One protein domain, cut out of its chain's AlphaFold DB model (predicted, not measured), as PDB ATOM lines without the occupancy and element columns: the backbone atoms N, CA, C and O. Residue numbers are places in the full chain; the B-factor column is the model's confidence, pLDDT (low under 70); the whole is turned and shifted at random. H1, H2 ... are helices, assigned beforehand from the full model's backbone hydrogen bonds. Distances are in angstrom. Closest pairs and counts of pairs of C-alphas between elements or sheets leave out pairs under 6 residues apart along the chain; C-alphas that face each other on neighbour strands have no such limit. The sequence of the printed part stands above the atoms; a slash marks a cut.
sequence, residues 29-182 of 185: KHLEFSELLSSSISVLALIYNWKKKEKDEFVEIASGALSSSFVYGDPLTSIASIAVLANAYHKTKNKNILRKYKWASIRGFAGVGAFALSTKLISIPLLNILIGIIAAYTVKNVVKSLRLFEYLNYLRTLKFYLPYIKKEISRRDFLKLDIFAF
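What this domain is: This is residues 29 to 182 of the 185 residues of an uncharacterized protein of bacterium TMED277 (UniProt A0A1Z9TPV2). A cluster of crossed helices, H1, H2 and H4 with the small H3 beside H1, forms one end; H5 packs on it through H2, and the long H6 folds back on H5 as a hairpin. Residues 148 to 159 of H6 stick out as an arm, beyond which a small looped head holds H7. The 154 printed residues have seven named helices, H1 to H7 in order, and no named strand: the class is all helix. The whole is extended, with a radius of gyration of the C-alphas of 23.0 A, and flat, spanning 79 by 43 by 18 A.

Where its parts are: H1 is residues 33 to 47, 20.5 A long, beginning at C-alpha 33 (-21.862, -10.900, -15.281). H2, residues 52 to 65, measures 19.8 A. H3 is residues 69 to 72, and H4, residues 75 to 91, measures 24.4 A. H5, residues 95 to 121, is 39.3 A long. H6, residues 125 to 159, is the longest helix at 50.4 A and ends at C-alpha 159 (18.419, -17.224, -2.189). H7 is residues 171 to 175, ending at C-alpha 175 (40.465, -9.246, 10.107).

How they stand to each other: H1 and H2 form a helical hairpin and only just touch, with 3 pairs of C-alphas within 8 A; the closest are Ala 45 and Lys 55, 6.7 A. H1 only just touches H3, with residues 33 to 34 alone; the closest C-alphas are Phe 33 and Phe 70, 5.4 A. H1 touches H4 at a steep tilt of 38 degrees, the same way; the closest C-alphas are Leu 36 and Ile 79, 6.8 A. H2 touches H4 with residues 58 to 62 alone; the closest C-alphas are Ala 62 and Ile 82, 7.1 A. H2 touches H5 with residues 60 to 65 alone, at a steep tilt of 43 degrees; the closest C-alphas are Ala 65 and Ser 105, 4.1 A. H5 and H6, also a helical hairpin, touch and run opposite ways at 36 degrees, only just a steep tilt; the closest C-alphas are Gly 111 and Ala 136, 5.1 A. H7 touches no helix. Every O i to N i+4 pair is within hydrogen-bond range in H4, H5, H6 and H7; H1 has 9 of 11, H2 has 9 of 10, and H3 is too short for such a pair.

The domain as a whole: The two C-alphas farthest apart, those of Lys 29 and Arg 171, are 79.9 A apart. The printed part has no cut. The link from H6 to H7 is long, with 11 residues; the other links are tight. Residues 164 to 165 pair with residues 180 to 181, antiparallel. The mean pLDDT of the printed part is 80.0; 23 residues are under 70, among them 120 to 123, 125 to 128 and 156 to 163.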
ATOM      1  N   LYS A  29     -32.219  -8.210 -17.727       69.31
ATOM      2  CA  LYS A  29     -32.270  -9.262 -16.688       69.31
ATOM      3  C   LYS A  29     -31.514 -10.533 -17.071       69.31
ATOM      4  O   LYS A  29     -31.178 -11.309 -16.182       69.31
ATOM      5  N   HIS A  30     -31.281 -10.756 -18.360       75.31
ATOM      6  CA  HIS A  30     -30.585 -11.934 -18.867       75.31
ATOM      7  C   HIS A  30     -29.104 -11.681 -19.173       75.31
ATOM      8  O   HIS A  30     -28.422 -12.607 -19.601       75.31
ATOM      9  N   LEU A  31     -28.592 -10.467 -18.933       79.19
ATOM     10  CA  LEU A  31     -27.168 -10.178 -19.086       79.19
ATOM     11  C   LEU A  31     -26.349 -10.932 -18.044       79.19
ATOM     12  O   LEU A  31     -26.534 -10.766 -16.834       79.19
ATOM     13  N   GLU A  32     -25.387 -11.710 -18.524       83.62
ATOM     14  CA  GLU A  32     -24.449 -12.390 -17.649       83.62
ATOM     15  C   GLU A  32     -23.393 -11.422 -17.110       83.62
ATOM     16  O   GLU A  32     -22.926 -10.495 -17.779       83.62
ATOM     17  N   PHE A  33     -22.935 -11.682 -15.886       84.44
ATOM     18  CA  PHE A  33     -21.862 -10.900 -15.281       84.44
ATOM     19  C   PHE A  33     -20.568 -10.931 -16.117       84.44
ATOM     20  O   PHE A  33     -19.836  -9.945 -16.160       84.44
ATOM     21  N   SER A  34     -20.282 -12.046 -16.796       85.75
ATOM     22  CA  SER A  34     -19.127 -12.208 -17.691       85.75
ATOM     23  C   SER A  34     -19.146 -11.185 -18.837       85.75
ATOM     24  O   SER A  34     -18.135 -10.528 -19.107       85.75
ATOM     25  N   GLU A  35     -20.307 -10.998 -19.458       85.06
ATOM     26  CA  GLU A  35     -20.542 -10.047 -20.543       85.06
ATOM     27  C   GLU A  35     -20.474  -8.605 -20.037       85.06
ATOM     28  O   GLU A  35     -19.816  -7.752 -20.646       85.06
ATOM     29  N   LEU A  36     -21.074  -8.339 -18.873       89.69
ATOM     30  CA  LEU A  36     -21.009  -7.035 -18.212       89.69
ATOM     31  C   LEU A  36     -19.572  -6.657 -17.845       89.69
ATOM     32  O   LEU A  36     -19.146  -5.526 -18.077       89.69
ATOM     33  N   LEU A  37     -18.798  -7.595 -17.303       90.44
ATOM     34  CA  LEU A  37     -17.419  -7.353 -16.902       90.44
ATOM     35  C   LEU A  37     -16.508  -7.157 -18.116       90.44
ATOM     36  O   LEU A  37     -15.725  -6.208 -18.131       90.44
ATOM     37  N   SER A  38     -16.632  -8.004 -19.140       89.50
ATOM     38  CA  SER A  38     -15.839  -7.919 -20.375       89.50
ATOM     39  C   SER A  38     -16.090  -6.608 -21.132       89.50
ATOM     40  O   SER A  38     -15.147  -5.900 -21.508       89.50
ATOM     41  N   SER A  39     -17.362  -6.225 -21.285       91.12
ATOM     42  CA  SER A  39     -17.742  -4.961 -21.925       91.12
ATOM     43  C   SER A  39     -17.260  -3.750 -21.119       91.12
ATOM     44  O   SER A  39     -16.640  -2.838 -21.675       91.12
ATOM     45  N   SER A  40     -17.434  -3.778 -19.794       91.25
ATOM     46  CA  SER A  40     -16.994  -2.699 -18.903       91.25
ATOM     47  C   SER A  40     -15.474  -2.534 -18.896       91.25
ATOM     48  O   SER A  40     -14.989  -1.405 -18.897       91.25
ATOM     49  N   ILE A  41     -14.701  -3.628 -18.942       92.81
ATOM     50  CA  ILE A  41     -13.228  -3.586 -18.933       92.81
ATOM     51  C   ILE A  41     -12.679  -2.747 -20.080       92.81
ATOM     52  O   ILE A  41     -11.699  -2.022 -19.912       92.81
ATOM     53  N   SER A  42     -13.310  -2.851 -21.249       90.31
ATOM     54  CA  SER A  42     -12.848  -2.186 -22.462       90.31
ATOM     55  C   SER A  42     -13.009  -0.675 -22.337       90.31
ATOM     56  O   SER A  42     -12.071   0.070 -22.616       90.31
ATOM     57  N   VAL A  43     -14.160  -0.232 -21.825       93.12
ATOM     58  CA  VAL A  43     -14.456   1.184 -21.575       93.12
ATOM     59  C   VAL A  43     -13.593   1.732 -20.436       93.12
ATOM     60  O   VAL A  43     -12.945   2.767 -20.588       93.12
ATOM     61  N   LEU A  44     -13.514   1.015 -19.314       93.31
ATOM     62  CA  LEU A  44     -12.718   1.414 -18.150       93.31
ATOM     63  C   LEU A  44     -11.233   1.527 -18.486       93.31
ATOM     64  O   LEU A  44     -10.565   2.457 -18.039       93.31
ATOM     65  N   ALA A  45     -10.722   0.624 -19.320       92.44
ATOM     66  CA  ALA A  45      -9.346   0.680 -19.770       92.44
ATOM     67  C   ALA A  45      -9.025   1.930 -20.594       92.44
ATOM     68  O   ALA A  45      -7.905   2.424 -20.508       92.44
ATOM     69  N   LEU A  46      -9.977   2.432 -21.385       92.56
ATOM     70  CA  LEU A  46      -9.808   3.682 -22.124       92.56
ATOM     71  C   LEU A  46      -9.855   4.884 -21.174       92.56
ATOM     72  O   LEU A  46      -8.967   5.728 -21.225       92.56
ATOM     73  N   ILE A  47     -10.833   4.921 -20.259       93.06
ATOM     74  CA  ILE A  47     -11.006   6.014 -19.284       93.06
ATOM     75  C   ILE A  47      -9.777   6.158 -18.378       93.06
ATOM     76  O   ILE A  47      -9.283   7.261 -18.159       93.06
ATOM     77  N   TYR A  48      -9.278   5.041 -17.850       92.38
ATOM     78  CA  TYR A  48      -8.155   5.021 -16.915       92.38
ATOM     79  C   TYR A  48      -6.790   4.849 -17.588       92.38
ATOM     80  O   TYR A  48      -5.774   4.786 -16.894       92.38
ATOM     81  N   ASN A  49      -6.763   4.787 -18.923       93.56
ATOM     82  CA  ASN A  49      -5.571   4.571 -19.738       93.56
ATOM     83  C   ASN A  49      -4.753   3.332 -19.314       93.56
ATOM     84  O   ASN A  49      -3.524   3.375 -19.212       93.56
ATOM     85  N   TRP A  50      -5.447   2.225 -19.030       93.94
ATOM     86  CA  TRP A  50      -4.821   1.002 -18.532       93.94
ATOM     87  C   TRP A  50      -4.056   0.246 -19.613       93.94
ATOM     88  O   TRP A  50      -4.574  -0.077 -20.690       93.94
ATOM     89  N   LYS A  51      -2.834  -0.157 -19.270       93.31
ATOM     90  CA  LYS A  51      -2.031  -1.083 -20.076       93.31
ATOM     91  C   LYS A  51      -2.549  -2.509 -19.918       93.31
ATOM     92  O   LYS A  51      -3.203  -2.838 -18.934       93.31
ATOM     93  N   LYS A  52      -2.184  -3.396 -20.853       91.56
ATOM     94  CA  LYS A  52      -2.595  -4.817 -20.844       91.56
ATOM     95  C   LYS A  52      -2.438  -5.481 -19.465       91.56
ATOM     96  O   LYS A  52      -3.377  -6.092 -18.981       91.56
ATOM     97  N   LYS A  53      -1.304  -5.249 -18.792       90.50
ATOM     98  CA  LYS A  53      -1.034  -5.779 -17.442       90.50
ATOM     99  C   LYS A  53      -2.054  -5.333 -16.386       90.50
ATOM    100  O   LYS A  53      -2.433  -6.136 -15.548       90.50
ATOM    101  N   GLU A  54      -2.474  -4.070 -16.420       91.06
ATOM    102  CA  GLU A  54      -3.438  -3.512 -15.462       91.06
ATOM    103  C   GLU A  54      -4.850  -4.020 -15.753       91.06
ATOM    104  O   GLU A  54      -5.600  -4.304 -14.825       91.06
ATOM    105  N   LYS A  55      -5.193  -4.217 -17.035       92.12
ATOM    106  CA  LYS A  55      -6.451  -4.869 -17.421       92.12
ATOM    107  C   LYS A  55      -6.510  -6.296 -16.883       92.12
ATOM    108  O   LYS A  55      -7.482  -6.645 -16.226       92.12
ATOM    109  N   ASP A  56      -5.465  -7.086 -17.122       91.75
ATOM    110  CA  ASP A  56      -5.406  -8.488 -16.692       91.75
ATOM    111  C   ASP A  56      -5.463  -8.600 -15.156       91.75
ATOM    112  O   ASP A  56      -6.215  -9.410 -14.613       91.75
ATOM    113  N   GLU A  57      -4.731  -7.740 -14.437       90.19
ATOM    114  CA  GLU A  57      -4.755  -7.708 -12.970       90.19
ATOM    115  C   GLU A  57      -6.119  -7.268 -12.423       90.19
ATOM    116  O   GLU A  57      -6.622  -7.860 -11.465       90.19
ATOM    117  N   PHE A  58      -6.745  -6.259 -13.033       92.56
ATOM    118  CA  PHE A  58      -8.084  -5.831 -12.650       92.56
ATOM    119  C   PHE A  58      -9.118  -6.933 -12.899       92.56
ATOM    120  O   PHE A  58      -9.938  -7.179 -12.020       92.56
ATOM    121  N   VAL A  59      -9.057  -7.641 -14.033       91.56
ATOM    122  CA  VAL A  59      -9.947  -8.776 -14.337       91.56
ATOM    123  C   VAL A  59      -9.802  -9.882 -13.293       91.56
ATOM    124  O   VAL A  59     -10.813 -10.389 -12.815       91.56
ATOM    125  N   GLU A  60      -8.577 -10.222 -12.888       89.81
ATOM    126  CA  GLU A  60      -8.316 -11.229 -11.848       89.81
ATOM    127  C   GLU A  60      -8.883 -10.811 -10.475       89.81
ATOM    128  O   GLU A  60      -9.419 -11.622  -9.715       89.81
ATOM    129  N   ILE A  61      -8.792  -9.523 -10.135       91.19
ATOM    130  CA  ILE A  61      -9.361  -8.999  -8.888       91.19
ATOM    131  C   ILE A  61     -10.887  -8.941  -8.976       91.19
ATOM    132  O   ILE A  61     -11.562  -9.333  -8.029       91.19
ATOM    133  N   ALA A  62     -11.438  -8.463 -10.085       91.31
ATOM    134  CA  ALA A  62     -12.865  -8.248 -10.253       91.31
ATOM    135  C   ALA A  62     -13.638  -9.567 -10.346       91.31
ATOM    136  O   ALA A  62     -14.657  -9.708  -9.677       91.31
ATOM    137  N   SER A  63     -13.127 -10.558 -11.080       87.75
ATOM    138  CA  SER A  63     -13.770 -11.870 -11.212       87.75
ATOM    139  C   SER A  63     -13.911 -12.598  -9.875       87.75
ATOM    140  O   SER A  63     -14.926 -13.250  -9.632       87.75
ATOM    141  N   GLY A  64     -12.937 -12.460  -8.970       87.38
ATOM    142  CA  GLY A  64     -13.032 -13.083  -7.655       87.38
ATOM    143  C   GLY A  64     -13.628 -12.210  -6.552       87.38
ATOM    144  O   GLY A  64     -14.293 -12.742  -5.665       87.38
ATOM    145  N   ALA A  65     -13.466 -10.886  -6.599       87.88
ATOM    146  CA  ALA A  65     -14.095  -9.980  -5.634       87.88
ATOM    147  C   ALA A  65     -15.604  -9.841  -5.866       87.88
ATOM    148  O   ALA A  65     -16.355  -9.683  -4.906       87.88
ATOM    149  N   LEU A  66     -16.041  -9.920  -7.124       89.44
ATOM    150  CA  LEU A  66     -17.444  -9.821  -7.525       89.44
ATOM    151  C   LEU A  66     -18.042 -11.195  -7.856       89.44
ATOM    152  O   LEU A  66     -19.076 -11.280  -8.509       89.44
ATOM    153  N   SER A  67     -17.428 -12.277  -7.366       84.69
ATOM    154  CA  SER A  67     -17.886 -13.656  -7.572       84.69
ATOM    155  C   SER A  67     -19.346 -13.879  -7.155       84.69
ATOM    156  O   SER A  67     -20.061 -14.654  -7.781       84.69
ATOM    157  N   SER A  68     -19.825 -13.167  -6.132       79.12
ATOM    158  CA  SER A  68     -21.223 -13.210  -5.684       79.12
ATOM    159  C   SER A  68     -22.201 -12.634  -6.708       79.12
ATOM    160  O   SER A  68     -23.336 -13.106  -6.795       79.12
ATOM    161  N   SER A  69     -21.761 -11.657  -7.505       81.81
ATOM    162  CA  SER A  69     -22.591 -11.040  -8.543       81.81
ATOM    163  C   SER A  69     -22.884 -12.009  -9.688       81.81
ATOM    164  O   SER A  69     -23.949 -11.922 -10.281       81.81
ATOM    165  N   PHE A  70     -22.017 -12.999  -9.932       75.00
ATOM    166  CA  PHE A  70     -22.296 -14.073 -10.893       75.00
ATOM    167  C   PHE A  70     -23.467 -14.971 -10.480       75.00
ATOM    168  O   PHE A  70     -24.093 -15.576 -11.341       75.00
ATOM    169  N   VAL A  71     -23.722 -15.122  -9.175       71.44
ATOM    170  CA  VAL A  71     -24.709 -16.094  -8.675       71.44
ATOM    171  C   VAL A  71     -26.057 -15.433  -8.399       71.44
ATOM    172  O   VAL A  71     -27.094 -16.019  -8.695       71.44
ATOM    173  N   TYR A  72     -26.049 -14.225  -7.830       72.19
ATOM    174  CA  TYR A  72     -27.265 -13.551  -7.359       72.19
ATOM    175  C   TYR A  72     -27.285 -12.039  -7.639       72.19
ATOM    176  O   TYR A  72     -28.127 -11.332  -7.094       72.19
ATOM    177  N   GLY A  73     -26.329 -11.511  -8.407       73.38
ATOM    178  CA  GLY A  73     -26.231 -10.074  -8.648       73.38
ATOM    179  C   GLY A  73     -27.199  -9.605  -9.723       73.38
ATOM    180  O   GLY A  73     -27.213 -10.152 -10.822       73.38
ATOM    181  N   ASP A  74     -27.940  -8.535  -9.443       83.75
ATOM    182  CA  ASP A  74     -28.658  -7.830 -10.500       83.75
ATOM    183  C   ASP A  74     -27.653  -7.154 -11.459       83.75
ATOM    184  O   ASP A  74     -26.602  -6.660 -11.028       83.75
ATOM    185  N   PRO A  75     -27.965  -7.050 -12.759       82.94
ATOM    186  CA  PRO A  75     -27.095  -6.426 -13.758       82.94
ATOM    187  C   PRO A  75     -26.666  -4.998 -13.386       82.94
ATOM    188  O   PRO A  75     -25.502  -4.623 -13.512       82.94
ATOM    189  N   LEU A  76     -27.596  -4.197 -12.856       83.19
ATOM    190  CA  LEU A  76     -27.351  -2.803 -12.473       83.19
ATOM    191  C   LEU A  76     -26.388  -2.674 -11.288       83.19
ATOM    192  O   LEU A  76     -25.456  -1.867 -11.321       83.19
ATOM    193  N   THR A  77     -26.592  -3.471 -10.241       85.31
ATOM    194  CA  THR A  77     -25.716  -3.468  -9.061       85.31
ATOM    195  C   THR A  77     -24.349  -4.062  -9.394       85.31
ATOM    196  O   THR A  77     -23.328  -3.579  -8.897       85.31
ATOM    197  N   SER A  78     -24.302  -5.022 -10.317       87.62
ATOM    198  CA  SER A  78     -23.064  -5.561 -10.882       87.62
ATOM    199  C   SER A  78     -22.258  -4.478 -11.603       87.62
ATOM    200  O   SER A  78     -21.091  -4.275 -11.278       87.62
ATOM    201  N   ILE A  79     -22.875  -3.690 -12.490       87.81
ATOM    202  CA  ILE A  79     -22.202  -2.570 -13.176       87.81
ATOM    203  C   ILE A  79     -21.690  -1.531 -12.169       87.81
ATOM    204  O   ILE A  79     -20.540  -1.092 -12.250       87.81
ATOM    205  N   ALA A  80     -22.513  -1.160 -11.183       89.25
ATOM    206  CA  ALA A  80     -22.118  -0.205 -10.150       89.25
ATOM    207  C   ALA A  80     -20.925  -0.715  -9.325       89.25
ATOM    208  O   ALA A  80     -19.973   0.028  -9.078       89.25
ATOM    209  N   SER A  81     -20.937  -1.991  -8.935       90.62
ATOM    210  CA  SER A  81     -19.838  -2.599  -8.180       90.62
ATOM    211  C   SER A  81     -18.550  -2.707  -9.004       90.62
ATOM    212  O   SER A  81     -17.481  -2.404  -8.473       90.62
ATOM    213  N   ILE A  82     -18.639  -3.014 -10.306       92.25
ATOM    214  CA  ILE A  82     -17.503  -2.973 -11.241       92.25
ATOM    215  C   ILE A  82     -16.913  -1.559 -11.298       92.25
ATOM    216  O   ILE A  82     -15.700  -1.397 -11.156       92.25
ATOM    217  N   ALA A  83     -17.745  -0.525 -11.452       92.12
ATOM    218  CA  ALA A  83     -17.285   0.862 -11.527       92.12
ATOM    219  C   ALA A  83     -16.619   1.332 -10.220       92.12
ATOM    220  O   ALA A  83     -15.549   1.947 -10.242       92.12
ATOM    221  N   VAL A  84     -17.212   1.005  -9.067       92.12
ATOM    222  CA  VAL A  84     -16.643   1.322  -7.746       92.12
ATOM    223  C   VAL A  84     -15.307   0.606  -7.545       92.12
ATOM    224  O   VAL A  84     -14.334   1.234  -7.113       92.12
ATOM    225  N   LEU A  85     -15.228  -0.680  -7.896       92.81
ATOM    226  CA  LEU A  85     -14.001  -1.468  -7.814       92.81
ATOM    227  C   LEU A  85     -12.914  -0.905  -8.738       92.81
ATOM    228  O   LEU A  85     -11.767  -0.769  -8.316       92.81
ATOM    229  N   ALA A  86     -13.268  -0.530  -9.969       92.81
ATOM    230  CA  ALA A  86     -12.347   0.057 -10.940       92.81
ATOM    231  C   ALA A  86     -11.760   1.379 -10.439       92.81
ATOM    232  O   ALA A  86     -10.545   1.581 -10.486       92.81
ATOM    233  N   ASN A  87     -12.600   2.246  -9.873       92.62
ATOM    234  CA  ASN A  87     -12.158   3.505  -9.283       92.62
ATOM    235  C   ASN A  87     -11.233   3.275  -8.075       92.62
ATOM    236  O   ASN A  87     -10.210   3.945  -7.927       92.62
ATOM    237  N   ALA A  88     -11.557   2.302  -7.218       90.38
ATOM    238  CA  ALA A  88     -10.724   1.938  -6.072       90.38
ATOM    239  C   ALA A  88      -9.368   1.338  -6.493       90.38
ATOM    240  O   ALA A  88      -8.337   1.672  -5.900       90.38
ATOM    241  N   TYR A  89      -9.362   0.496  -7.531       90.69
ATOM    242  CA  TYR A  89      -8.153  -0.073  -8.124       90.69
ATOM    243  C   TYR A  89      -7.273   1.028  -8.723       90.69
ATOM    244  O   TYR A  89      -6.109   1.136  -8.350       90.69
ATOM    245  N   HIS A  90      -7.839   1.914  -9.549       90.62
ATOM    246  CA  HIS A  90      -7.085   2.997 -10.187       90.62
ATOM    247  C   HIS A  90      -6.474   3.977  -9.171       90.62
ATOM    248  O   HIS A  90      -5.337   4.423  -9.328       90.62
ATOM    249  N   LYS A  91      -7.196   4.297  -8.089       88.94
ATOM    250  CA  LYS A  91      -6.680   5.165  -7.016       88.94
ATOM    251  C   LYS A  91      -5.590   4.495  -6.174       88.94
ATOM    252  O   LYS A  91      -4.756   5.184  -5.580       88.94
ATOM    253  N   THR A  92      -5.568   3.167  -6.107       85.94
ATOM    254  CA  THR A  92      -4.587   2.420  -5.322       85.94
ATOM    255  C   THR A  92      -3.257   2.326  -6.070       85.94
ATOM    256  O   THR A  92      -3.073   1.488  -6.943       85.94
ATOM    257  N   LYS A  93      -2.265   3.131  -5.666       73.25
ATOM    258  CA  LYS A  93      -0.884   3.042  -6.193       73.25
ATOM    259  C   LYS A  93       0.031   2.089  -5.407       73.25
ATOM    260  O   LYS A  93       1.167   1.841  -5.803       73.25
ATOM    261  N   ASN A  94      -0.427   1.566  -4.267       83.75
ATOM    262  CA  ASN A  94       0.401   0.759  -3.369       83.75
ATOM    263  C   ASN A  94       0.340  -0.738  -3.719       83.75
ATOM    264  O   ASN A  94      -0.688  -1.392  -3.531       83.75
ATOM    265  N   LYS A  95       1.486  -1.303  -4.120       80.38
ATOM    266  CA  LYS A  95       1.642  -2.727  -4.471       80.38
ATOM    267  C   LYS A  95       1.235  -3.686  -3.343       80.38
ATOM    268  O   LYS A  95       0.684  -4.750  -3.615       80.38
ATOM    269  N   ASN A  96       1.448  -3.321  -2.077       82.50
ATOM    270  CA  ASN A  96       1.033  -4.155  -0.942       82.50
ATOM    271  C   ASN A  96      -0.492  -4.211  -0.794       82.50
ATOM    272  O   ASN A  96      -1.037  -5.261  -0.446       82.50
ATOM    273  N   ILE A  97      -1.179  -3.101  -1.079       82.19
ATOM    274  CA  ILE A  97      -2.642  -3.024  -1.033       82.19
ATOM    275  C   ILE A  97      -3.238  -3.811  -2.208       82.19
ATOM    276  O   ILE A  97      -4.136  -4.621  -1.987       82.19
ATOM    277  N   LEU A  98      -2.680  -3.677  -3.416       82.62
ATOM    278  CA  LEU A  98      -3.082  -4.475  -4.585       82.62
ATOM    279  C   LEU A  98      -2.933  -5.977  -4.333       82.62
ATOM    280  O   LEU A  98      -3.878  -6.739  -4.527       82.62
ATOM    281  N   ARG A  99      -1.797  -6.408  -3.773       82.38
ATOM    282  CA  ARG A  99      -1.596  -7.811  -3.388       82.38
ATOM    283  C   ARG A  99      -2.638  -8.285  -2.371       82.38
ATOM    284  O   ARG A  99      -3.125  -9.411  -2.459       82.38
ATOM    285  N   LYS A 100      -3.016  -7.435  -1.409       85.25
ATOM    286  CA  LYS A 100      -4.089  -7.743  -0.450       85.25
ATOM    287  C   LYS A 100      -5.442  -7.895  -1.154       85.25
ATOM    288  O   LYS A 100      -6.177  -8.812  -0.787       85.25
ATOM    289  N   TYR A 101      -5.742  -7.063  -2.154       84.94
ATOM    290  CA  TYR A 101      -6.942  -7.192  -2.986       84.94
ATOM    291  C   TYR A 101      -6.951  -8.488  -3.796       84.94
ATOM    292  O   TYR A 101      -7.946  -9.203  -3.725       84.94
ATOM    293  N   LYS A 102      -5.845  -8.871  -4.448       85.62
ATOM    294  CA  LYS A 102      -5.735 -10.169  -5.148       85.62
ATOM    295  C   LYS A 102      -6.038 -11.345  -4.218       85.62
ATOM    296  O   LYS A 102      -6.916 -12.158  -4.486       85.62
ATOM    297  N   TRP A 103      -5.396 -11.384  -3.050       84.19
ATOM    298  CA  TRP A 103      -5.651 -12.433  -2.057       84.19
ATOM    299  C   TRP A 103      -7.055 -12.375  -1.441       84.19
ATOM    300  O   TRP A 103      -7.540 -13.378  -0.919       84.19
ATOM    301  N   ALA A 104      -7.699 -11.208  -1.403       84.00
ATOM    302  CA  ALA A 104      -9.092 -11.083  -0.980       84.00
ATOM    303  C   ALA A 104     -10.046 -11.616  -2.057       84.00
ATOM    304  O   ALA A 104     -10.916 -12.410  -1.719       84.00
ATOM    305  N   SER A 105      -9.812 -11.265  -3.323       86.44
ATOM    306  CA  SER A 105     -10.538 -11.762  -4.497       86.44
ATOM    307  C   SER A 105     -10.507 -13.292  -4.572       86.44
ATOM    308  O   SER A 105     -11.555 -13.926  -4.568       86.44
ATOM    309  N   ILE A 106      -9.322 -13.907  -4.484       84.44
ATOM    310  CA  ILE A 106      -9.174 -15.374  -4.514       84.44
ATOM    311  C   ILE A 106      -9.971 -16.049  -3.382       84.44
ATOM    312  O   ILE A 106     -10.617 -17.074  -3.593       84.44
ATOM    313  N   ARG A 107      -9.964 -15.468  -2.172       82.31
ATOM    314  CA  ARG A 107     -10.758 -15.981  -1.039       82.31
ATOM    315  C   ARG A 107     -12.258 -15.820  -1.263       82.31
ATOM    316  O   ARG A 107     -13.008 -16.729  -0.921       82.31
ATOM    317  N   GLY A 108     -12.678 -14.679  -1.810       82.00
ATOM    318  CA  GLY A 108     -14.070 -14.399  -2.155       82.00
ATOM    319  C   GLY A 108     -14.593 -15.376  -3.202       82.00
ATOM    320  O   GLY A 108     -15.618 -16.015  -2.984       82.00
ATOM    321  N   PHE A 109     -13.844 -15.578  -4.286       83.94
ATOM    322  CA  PHE A 109     -14.176 -16.540  -5.335       83.94
ATOM    323  C   PHE A 109     -14.300 -17.962  -4.799       83.94
ATOM    324  O   PHE A 109     -15.331 -18.599  -4.984       83.94
ATOM    325  N   ALA A 110     -13.276 -18.450  -4.094       83.94
ATOM    326  CA  ALA A 110     -13.279 -19.808  -3.564       83.94
ATOM    327  C   ALA A 110     -14.414 -20.027  -2.548       83.94
ATOM    328  O   ALA A 110     -15.052 -21.078  -2.558       83.94
ATOM    329  N   GLY A 111     -14.695 -19.031  -1.700       81.19
ATOM    330  CA  GLY A 111     -15.795 -19.085  -0.737       81.19
ATOM    331  C   GLY A 111     -17.166 -19.132  -1.411       81.19
ATOM    332  O   GLY A 111     -17.974 -20.000  -1.088       81.19
ATOM    333  N   VAL A 112     -17.414 -18.247  -2.381       81.75
ATOM    334  CA  VAL A 112     -18.677 -18.216  -3.137       81.75
ATOM    335  C   VAL A 112     -18.838 -19.461  -4.007       81.75
ATOM    336  O   VAL A 112     -19.929 -20.016  -4.054       81.75
ATOM    337  N   GLY A 113     -17.770 -19.954  -4.637       80.00
ATOM    338  CA  GLY A 113     -17.797 -21.187  -5.426       80.00
ATOM    339  C   GLY A 113     -18.152 -22.409  -4.577       80.00
ATOM    340  O   GLY A 113     -19.045 -23.172  -4.937       80.00
ATOM    341  N   ALA A 114     -17.527 -22.560  -3.407       78.88
ATOM    342  CA  ALA A 114     -17.876 -23.624  -2.465       78.88
ATOM    343  C   ALA A 114     -19.327 -23.496  -1.960       78.88
ATOM    344  O   ALA A 114     -20.038 -24.496  -1.863       78.88
ATOM    345  N   PHE A 115     -19.789 -22.269  -1.697       74.81
ATOM    346  CA  PHE A 115     -21.168 -22.004  -1.294       74.81
ATOM    347  C   PHE A 115     -22.176 -22.349  -2.401       74.81
ATOM    348  O   PHE A 115     -23.137 -23.069  -2.143       74.81
ATOM    349  N   ALA A 116     -21.937 -21.924  -3.642       76.25
ATOM    350  CA  ALA A 116     -22.797 -22.224  -4.788       76.25
ATOM    351  C   ALA A 116     -22.868 -23.730  -5.103       76.25
ATOM    352  O   ALA A 116     -23.913 -24.239  -5.505       76.25
ATOM    353  N   LEU A 117     -21.774 -24.469  -4.889       76.62
ATOM    354  CA  LEU A 117     -21.790 -25.930  -4.985       76.62
ATOM    355  C   LEU A 117     -22.625 -26.556  -3.864       76.62
ATOM    356  O   LEU A 117     -23.401 -27.475  -4.118       76.62
ATOM    357  N   SER A 118     -22.519 -26.037  -2.639       73.81
ATOM    358  CA  SER A 118     -23.322 -26.529  -1.517       73.81
ATOM    359  C   SER A 118     -24.818 -26.271  -1.692       73.81
ATOM    360  O   SER A 118     -25.611 -27.168  -1.411       73.81
ATOM    361  N   THR A 119     -25.206 -25.119  -2.252       70.75
ATOM    362  CA  THR A 119     -26.620 -24.784  -2.467       70.75
ATOM    363  C   THR A 119     -27.294 -25.670  -3.508       70.75
ATOM    364  O   THR A 119     -28.486 -25.940  -3.388       70.75
ATOM    365  N   LYS A 120     -26.542 -26.183  -4.490       69.31
ATOM    366  CA  LYS A 120     -27.041 -27.198  -5.433       69.31
ATOM    367  C   LYS A 120     -27.216 -28.581  -4.804       69.31
ATOM    368  O   LYS A 120     -28.043 -29.350  -5.281       69.31
ATOM    369  N   LEU A 121     -26.441 -28.911  -3.773       69.38
ATOM    370  CA  LEU A 121     -26.469 -30.227  -3.126       69.38
ATOM    371  C   LEU A 121     -27.468 -30.293  -1.966       69.38
ATOM    372  O   LEU A 121     -28.007 -31.358  -1.678       69.38
ATOM    373  N   ILE A 122     -27.716 -29.170  -1.290       64.56
ATOM    374  CA  ILE A 122     -28.542 -29.108  -0.084       64.56
ATOM    375  C   ILE A 122     -29.627 -28.046  -0.293       64.56
ATOM    376  O   ILE A 122     -29.375 -26.842  -0.262       64.56
ATOM    377  N   SER A 123     -30.870 -28.496  -0.488       62.19
ATOM    378  CA  SER A 123     -32.015 -27.622  -0.801       62.19
ATOM    379  C   SER A 123     -32.526 -26.797   0.396       62.19
ATOM    380  O   SER A 123     -33.452 -26.005   0.238       62.19
ATOM    381  N   ILE A 124     -31.956 -26.982   1.595       77.31
ATOM    382  CA  ILE A 124     -32.387 -26.317   2.833       77.31
ATOM    383  C   ILE A 124     -31.556 -25.034   3.051       77.31
ATOM    384  O   ILE A 124     -30.355 -25.127   3.321       77.31
ATOM    385  N   PRO A 125     -32.168 -23.832   3.018       69.19
ATOM    386  CA  PRO A 125     -31.445 -22.554   3.078       69.19
ATOM    387  C   PRO A 125     -30.599 -22.348   4.343       69.19
ATOM    388  O   PRO A 125     -29.496 -21.810   4.273       69.19
ATOM    389  N   LEU A 126     -31.086 -22.806   5.502       68.31
ATOM    390  CA  LEU A 126     -30.380 -22.685   6.787       68.31
ATOM    391  C   LEU A 126     -29.082 -23.502   6.827       68.31
ATOM    392  O   LEU A 126     -28.074 -23.045   7.365       68.31
ATOM    393  N   LEU A 127     -29.089 -24.688   6.216       68.06
ATOM    394  CA  LEU A 127     -27.894 -25.522   6.103       68.06
ATOM    395  C   LEU A 127     -26.871 -24.883   5.164       68.06
ATOM    396  O   LEU A 127     -25.688 -24.874   5.489       68.06
ATOM    397  N   ASN A 128     -27.307 -24.256   4.071       66.19
ATOM    398  CA  ASN A 128     -26.393 -23.557   3.167       66.19
ATOM    399  C   ASN A 128     -25.612 -22.447   3.872       66.19
ATOM    400  O   ASN A 128     -24.402 -22.356   3.684       66.19
ATOM    401  N   ILE A 129     -26.248 -21.657   4.743       71.81
ATOM    402  CA  ILE A 129     -25.553 -20.624   5.534       71.81
ATOM    403  C   ILE A 129     -24.468 -21.253   6.423       71.81
ATOM    404  O   ILE A 129     -23.341 -20.753   6.466       71.81
ATOM    405  N   LEU A 130     -24.772 -22.374   7.084       75.69
ATOM    406  CA  LEU A 130     -23.819 -23.090   7.936       75.69
ATOM    407  C   LEU A 130     -22.628 -23.632   7.127       75.69
ATOM    408  O   LEU A 130     -21.474 -23.397   7.498       75.69
ATOM    409  N   ILE A 131     -22.890 -24.297   5.996       72.06
ATOM    410  CA  ILE A 131     -21.835 -24.766   5.087       72.06
ATOM    411  C   ILE A 131     -21.027 -23.578   4.548       72.06
ATOM    412  O   ILE A 131     -19.804 -23.666   4.473       72.06
ATOM    413  N   GLY A 132     -21.663 -22.447   4.243       70.44
ATOM    414  CA  GLY A 132     -20.988 -21.228   3.803       70.44
ATOM    415  C   GLY A 132     -19.976 -20.706   4.817       70.44
ATOM    416  O   GLY A 132     -18.847 -20.377   4.450       70.44
ATOM    417  N   ILE A 133     -20.333 -20.700   6.103       78.38
ATOM    418  CA  ILE A 133     -19.426 -20.303   7.190       78.38
ATOM    419  C   ILE A 133     -18.242 -21.281   7.296       78.38
ATOM    420  O   ILE A 133     -17.090 -20.849   7.411       78.38
ATOM    421  N   ILE A 134     -18.494 -22.590   7.197       77.62
ATOM    422  CA  ILE A 134     -17.454 -23.634   7.255       77.62
ATOM    423  C   ILE A 134     -16.521 -23.563   6.035       77.62
ATOM    424  O   ILE A 134     -15.294 -23.651   6.168       77.62
ATOM    425  N   ALA A 135     -17.076 -23.357   4.843       74.50
ATOM    426  CA  ALA A 135     -16.324 -23.182   3.609       74.50
ATOM    427  C   ALA A 135     -15.454 -21.921   3.675       74.50
ATOM    428  O   ALA A 135     -14.257 -21.981   3.390       74.50
ATOM    429  N   ALA A 136     -16.004 -20.799   4.149       73.88
ATOM    430  CA  ALA A 136     -15.253 -19.562   4.353       73.88
ATOM    431  C   ALA A 136     -14.092 -19.747   5.349       73.88
ATOM    432  O   ALA A 136     -12.984 -19.247   5.119       73.88
ATOM    433  N   TYR A 137     -14.309 -20.504   6.430       80.31
ATOM    434  CA  TYR A 137     -13.261 -20.848   7.392       80.31
ATOM    435  C   TYR A 137     -12.162 -21.722   6.769       80.31
ATOM    436  O   TYR A 137     -10.970 -21.442   6.934       80.31
ATOM    437  N   THR A 138     -12.540 -22.730   5.984       76.12
ATOM    438  CA  THR A 138     -11.596 -23.609   5.277       76.12
ATOM    439  C   THR A 138     -10.752 -22.825   4.274       76.12
ATOM    440  O   THR A 138      -9.523 -22.895   4.306       76.12
ATOM    441  N   VAL A 139     -11.382 -21.989   3.445       76.62
ATOM    442  CA  VAL A 139     -10.694 -21.124   2.473       76.62
ATOM    443  C   VAL A 139      -9.732 -20.162   3.172       76.62
ATOM    444  O   VAL A 139      -8.606 -19.961   2.709       76.62
ATOM    445  N   LYS A 140     -10.115 -19.598   4.326       76.31
ATOM    446  CA  LYS A 140      -9.225 -18.752   5.139       76.31
ATOM    447  C   LYS A 140      -7.958 -19.505   5.558       76.31
ATOM    448  O   LYS A 140      -6.870 -18.928   5.476       76.31
ATOM    449  N   ASN A 141      -8.084 -20.764   5.971       75.06
ATOM    450  CA  ASN A 141      -6.948 -21.592   6.383       75.06
ATOM    451  C   ASN A 141      -6.057 -21.978   5.194       75.06
ATOM    452  O   ASN A 141      -4.836 -21.817   5.268       75.06
ATOM    453  N   VAL A 142      -6.648 -22.384   4.069       75.88
ATOM    454  CA  VAL A 142      -5.914 -22.744   2.844       75.88
ATOM    455  C   VAL A 142      -5.154 -21.543   2.277       75.88
ATOM    456  O   VAL A 142      -3.972 -21.646   1.954       75.88
ATOM    457  N   VAL A 143      -5.771 -20.360   2.238       74.25
ATOM    458  CA  VAL A 143      -5.099 -19.151   1.734       74.25
ATOM    459  C   VAL A 143      -3.978 -18.674   2.656       74.25
ATOM    460  O   VAL A 143      -2.984 -18.126   2.177       74.25
ATOM    461  N   LYS A 144      -4.068 -18.918   3.968       71.62
ATOM    462  CA  LYS A 144      -2.938 -18.673   4.878       71.62
ATOM    463  C   LYS A 144      -1.730 -19.539   4.493       71.62
ATOM    464  O   LYS A 144      -0.614 -19.025   4.495       71.62
ATOM    465  N   SER A 145      -1.960 -20.795   4.105       68.69
ATOM    466  CA  SER A 145      -0.919 -21.707   3.610       68.69
ATOM    467  C   SER A 145      -0.342 -21.257   2.258       68.69
ATOM    468  O   SER A 145       0.872 -21.129   2.114       68.69
ATOM    469  N   LEU A 146      -1.196 -20.886   1.297       69.81
ATOM    470  CA  LEU A 146      -0.765 -20.359  -0.009       69.81
ATOM    471  C   LEU A 146       0.078 -19.079   0.117       69.81
ATOM    472  O   LEU A 146       1.079 -18.924  -0.579       69.81
ATOM    473  N   ARG A 147      -0.271 -18.188   1.053       69.19
ATOM    474  CA  ARG A 147       0.519 -16.983   1.347       69.19
ATOM    475  C   ARG A 147       1.910 -17.323   1.895       69.19
ATOM    476  O   ARG A 147       2.867 -16.622   1.576       69.19
ATOM    477  N   LEU A 148       2.028 -18.373   2.712       69.44
ATOM    478  CA  LEU A 148       3.329 -18.863   3.181       69.44
ATOM    479  C   LEU A 148       4.141 -19.448   2.026       69.44
ATOM    480  O   LEU A 148       5.339 -19.206   1.954       69.44
ATOM    481  N   PHE A 149       3.497 -20.148   1.094       70.50
ATOM    482  CA  PHE A 149       4.166 -20.711  -0.075       70.50
ATOM    483  C   PHE A 149       4.696 -19.627  -1.024       70.50
ATOM    484  O   PHE A 149       5.839 -19.701  -1.461       70.50
ATOM    485  N   GLU A 150       3.911 -18.576  -1.283       72.44
ATOM    486  CA  GLU A 150       4.356 -17.408  -2.056       72.44
ATOM    487  C   GLU A 150       5.541 -16.703  -1.369       72.44
ATOM    488  O   GLU A 150       6.516 -16.341  -2.025       72.44
ATOM    489  N   TYR A 151       5.503 -16.574  -0.036       73.19
ATOM    490  CA  TYR A 151       6.607 -16.010   0.746       73.19
ATOM    491  C   TYR A 151       7.867 -16.884   0.699       73.19
ATOM    492  O   TYR A 151       8.965 -16.374   0.492       73.19
ATOM    493  N   LEU A 152       7.723 -18.204   0.831       72.12
ATOM    494  CA  LEU A 152       8.830 -19.153   0.703       72.12
ATOM    495  C   LEU A 152       9.423 -19.136  -0.705       72.12
ATOM    496  O   LEU A 152      10.641 -19.196  -0.854       72.12
ATOM    497  N   ASN A 153       8.587 -19.008  -1.734       71.94
ATOM    498  CA  ASN A 153       9.051 -18.906  -3.109       71.94
ATOM    499  C   ASN A 153       9.786 -17.578  -3.347       71.94
ATOM    500  O   ASN A 153      10.860 -17.574  -3.936       71.94
ATOM    501  N   TYR A 154       9.288 -16.467  -2.793       73.38
ATOM    502  CA  TYR A 154       9.988 -15.178  -2.798       73.38
ATOM    503  C   TYR A 154      11.354 -15.254  -2.094       73.38
ATOM    504  O   TYR A 154      12.359 -14.799  -2.642       73.38
ATOM    505  N   LEU A 155      11.427 -15.898  -0.924       71.00
ATOM    506  CA  LEU A 155      12.692 -16.156  -0.226       71.00
ATOM    507  C   LEU A 155      13.630 -17.064  -1.035       71.00
ATOM    508  O   LEU A 155      14.843 -16.867  -1.021       71.00
ATOM    509  N   ARG A 156      13.094 -18.040  -1.774       65.06
ATOM    510  CA  ARG A 156      13.873 -18.914  -2.658       65.06
ATOM    511  C   ARG A 156      14.455 -18.149  -3.848       65.06
ATOM    512  O   ARG A 156      15.611 -18.382  -4.188       65.06
ATOM    513  N   THR A 157      13.707 -17.212  -4.427       67.75
ATOM    514  CA  THR A 157      14.204 -16.304  -5.473       67.75
ATOM    515  C   THR A 157      15.299 -15.378  -4.932       67.75
ATOM    516  O   THR A 157      16.308 -15.164  -5.599       67.75
ATOM    517  N   LEU A 158      15.167 -14.899  -3.689       60.47
ATOM    518  CA  LEU A 158      16.221 -14.136  -3.006       60.47
ATOM    519  C   LEU A 158      17.451 -14.987  -2.660       60.47
ATOM    520  O   LEU A 158      18.558 -14.460  -2.639       60.47
ATOM    521  N   LYS A 159      17.299 -16.299  -2.444       56.03
ATOM    522  CA  LYS A 159      18.419 -17.224  -2.189       56.03
ATOM    523  C   LYS A 159      19.438 -17.260  -3.335       56.03
ATOM    524  O   LYS A 159      20.593 -17.576  -3.087       56.03
ATOM    525  N   PHE A 160      19.040 -16.892  -4.555       56.19
ATOM    526  CA  PHE A 160      19.956 -16.727  -5.689       56.19
ATOM    527  C   PHE A 160      20.886 -15.504  -5.555       56.19
ATOM    528  O   PHE A 160      21.956 -15.496  -6.152       56.19
ATOM    529  N   TYR A 161      20.499 -14.511  -4.748       56.28
ATOM    530  CA  TYR A 161      21.234 -13.265  -4.490       56.28
ATOM    531  C   TYR A 161      21.810 -13.172  -3.065       56.28
ATOM    532  O   TYR A 161      22.479 -12.195  -2.733       56.28
ATOM    533  N   LEU A 162      21.545 -14.159  -2.204       60.34
ATOM    534  CA  LEU A 162      22.054 -14.185  -0.833       60.34
ATOM    535  C   LEU A 162      23.532 -14.615  -0.833       60.34
ATOM    536  O   LEU A 162      23.849 -15.665  -1.404       60.34
ATOM    537  N   PRO A 163      24.435 -13.849  -0.193       64.75
ATOM    538  CA  PRO A 163      25.820 -14.261  -0.063       64.75
ATOM    539  C   PRO A 163      25.899 -15.517   0.806       64.75
ATOM    540  O   PRO A 163      25.172 -15.659   1.793       64.75
ATOM    541  N   TYR A 164      26.781 -16.439   0.442       70.88
ATOM    542  CA  TYR A 164      27.049 -17.618   1.254       70.88
ATOM    543  C   TYR A 164      28.246 -17.360   2.169       70.88
ATOM    544  O   TYR A 164      29.145 -16.575   1.861       70.88
ATOM    545  N   ILE A 165      28.243 -18.033   3.318       73.12
ATOM    546  CA  ILE A 165      29.358 -17.993   4.261       73.12
ATOM    547  C   ILE A 165      30.507 -18.789   3.638       73.12
ATOM    548  O   ILE A 165      30.320 -19.953   3.262       73.12
ATOM    549  N   LYS A 166      31.683 -18.166   3.492       73.31
ATOM    550  CA  LYS A 166      32.890 -18.851   3.003       73.31
ATOM    551  C   LYS A 166      33.168 -20.061   3.911       73.31
ATOM    552  O   LYS A 166      33.227 -19.915   5.128       73.31
ATOM    553  N   LYS A 167      33.310 -21.260   3.328       72.94
ATOM    554  CA  LYS A 167      33.574 -22.501   4.088       72.94
ATOM    555  C   LYS A 167      34.926 -22.477   4.802       72.94
ATOM    556  O   LYS A 167      35.042 -23.038   5.882       72.94
ATOM    557  N   GLU A 168      35.914 -21.818   4.205       76.44
ATOM    558  CA  GLU A 168      37.219 -21.582   4.808       76.44
ATOM    559  C   GLU A 168      37.499 -20.083   4.825       76.44
ATOM    560  O   GLU A 168      37.273 -19.386   3.834       76.44
ATOM    561  N   ILE A 169      37.951 -19.580   5.974       76.75
ATOM    562  CA  ILE A 169      38.205 -18.157   6.203       76.75
ATOM    563  C   ILE A 169      39.698 -17.993   6.483       76.75
ATOM    564  O   ILE A 169      40.219 -18.500   7.477       76.75
ATOM    565  N   SER A 170      40.397 -17.264   5.611       79.44
ATOM    566  CA  SER A 170      41.791 -16.880   5.846       79.44
ATOM    567  C   SER A 170      41.876 -15.826   6.953       79.44
ATOM    568  O   SER A 170      40.993 -14.978   7.089       79.44
ATOM    569  N   ARG A 171      42.977 -15.807   7.717       77.94
ATOM    570  CA  ARG A 171      43.207 -14.808   8.782       77.94
ATOM    571  C   ARG A 171      43.043 -13.365   8.291       77.94
ATOM    572  O   ARG A 171      42.569 -12.515   9.036       77.94
ATOM    573  N   ARG A 172      43.416 -13.084   7.036       80.00
ATOM    574  CA  ARG A 172      43.270 -11.749   6.430       80.00
ATOM    575  C   ARG A 172      41.805 -11.378   6.177       80.00
ATOM    576  O   ARG A 172      41.432 -10.238   6.429       80.00
ATOM    577  N   ASP A 173      40.994 -12.333   5.733       76.62
ATOM    578  CA  ASP A 173      39.561 -12.142   5.470       76.62
ATOM    579  C   ASP A 173      38.785 -11.953   6.779       76.62
ATOM    580  O   ASP A 173      37.890 -11.114   6.852       76.62
ATOM    581  N   PHE A 174      39.189 -12.664   7.838       76.69
ATOM    582  CA  PHE A 174      38.629 -12.504   9.181       76.69
ATOM    583  C   PHE A 174      38.877 -11.101   9.750       76.69
ATOM    584  O   PHE A 174      37.951 -10.457  10.236       76.69
ATOM    585  N   LEU A 175      40.108 -10.589   9.632       79.62
ATOM    586  CA  LEU A 175      40.465  -9.246  10.107       79.62
ATOM    587  C   LEU A 175      39.776  -8.127   9.313       79.62
ATOM    588  O   LEU A 175      39.552  -7.046   9.849       79.62
ATOM    589  N   LYS A 176      39.426  -8.386   8.049       82.00
ATOM    590  CA  LYS A 176      38.664  -7.461   7.199       82.00
ATOM    591  C   LYS A 176      37.145  -7.622   7.326       82.00
ATOM    592  O   LYS A 176      36.423  -6.879   6.669       82.00
ATOM    593  N   LEU A 177      36.666  -8.564   8.149       72.00
ATOM    594  CA  LEU A 177      35.249  -8.926   8.303       72.00
ATOM    595  C   LEU A 177      34.562  -9.303   6.978       72.00
ATOM    596  O   LEU A 177      33.344  -9.194   6.840       72.00
ATOM    597  N   ASP A 178      35.333  -9.805   6.013       75.00
ATOM    598  CA  ASP A 178      34.837 -10.197   4.695       75.00
ATOM    599  C   ASP A 178      34.388 -11.670   4.698       75.00
ATOM    600  O   ASP A 178      34.988 -12.561   4.084       75.00
ATOM    601  N   ILE A 179      33.347 -11.928   5.494       72.69
ATOM    602  CA  ILE A 179      32.823 -13.267   5.831       72.69
ATOM    603  C   ILE A 179      31.853 -13.783   4.748       72.69
ATOM    604  O   ILE A 179      31.592 -14.985   4.631       72.69
ATOM    605  N   PHE A 180      31.331 -12.870   3.929       76.25
ATOM    606  CA  PHE A 180      30.269 -13.114   2.964       76.25
ATOM    607  C   PHE A 180      30.822 -13.109   1.539       76.25
ATOM    608  O   PHE A 180      31.389 -12.118   1.094       76.25
ATOM    609  N   ALA A 181      30.635 -14.206   0.802       67.31
ATOM    610  CA  ALA A 181      30.961 -14.275  -0.620       67.31
ATOM    611  C   ALA A 181      29.676 -14.281  -1.451       67.31
ATOM    612  O   ALA A 181      28.750 -15.055  -1.194       67.31
ATOM    613  N   PHE A 182      29.619 -13.429  -2.471       65.69
ATOM    614  CA  PHE A 182      28.555 -13.473  -3.466       65.69
ATOM    615  C   PHE A 182      28.919 -14.470  -4.560       65.69
ATOM    616  O   PHE A 182      30.072 -14.566  -4.977       65.69
TER     617      PHE A 182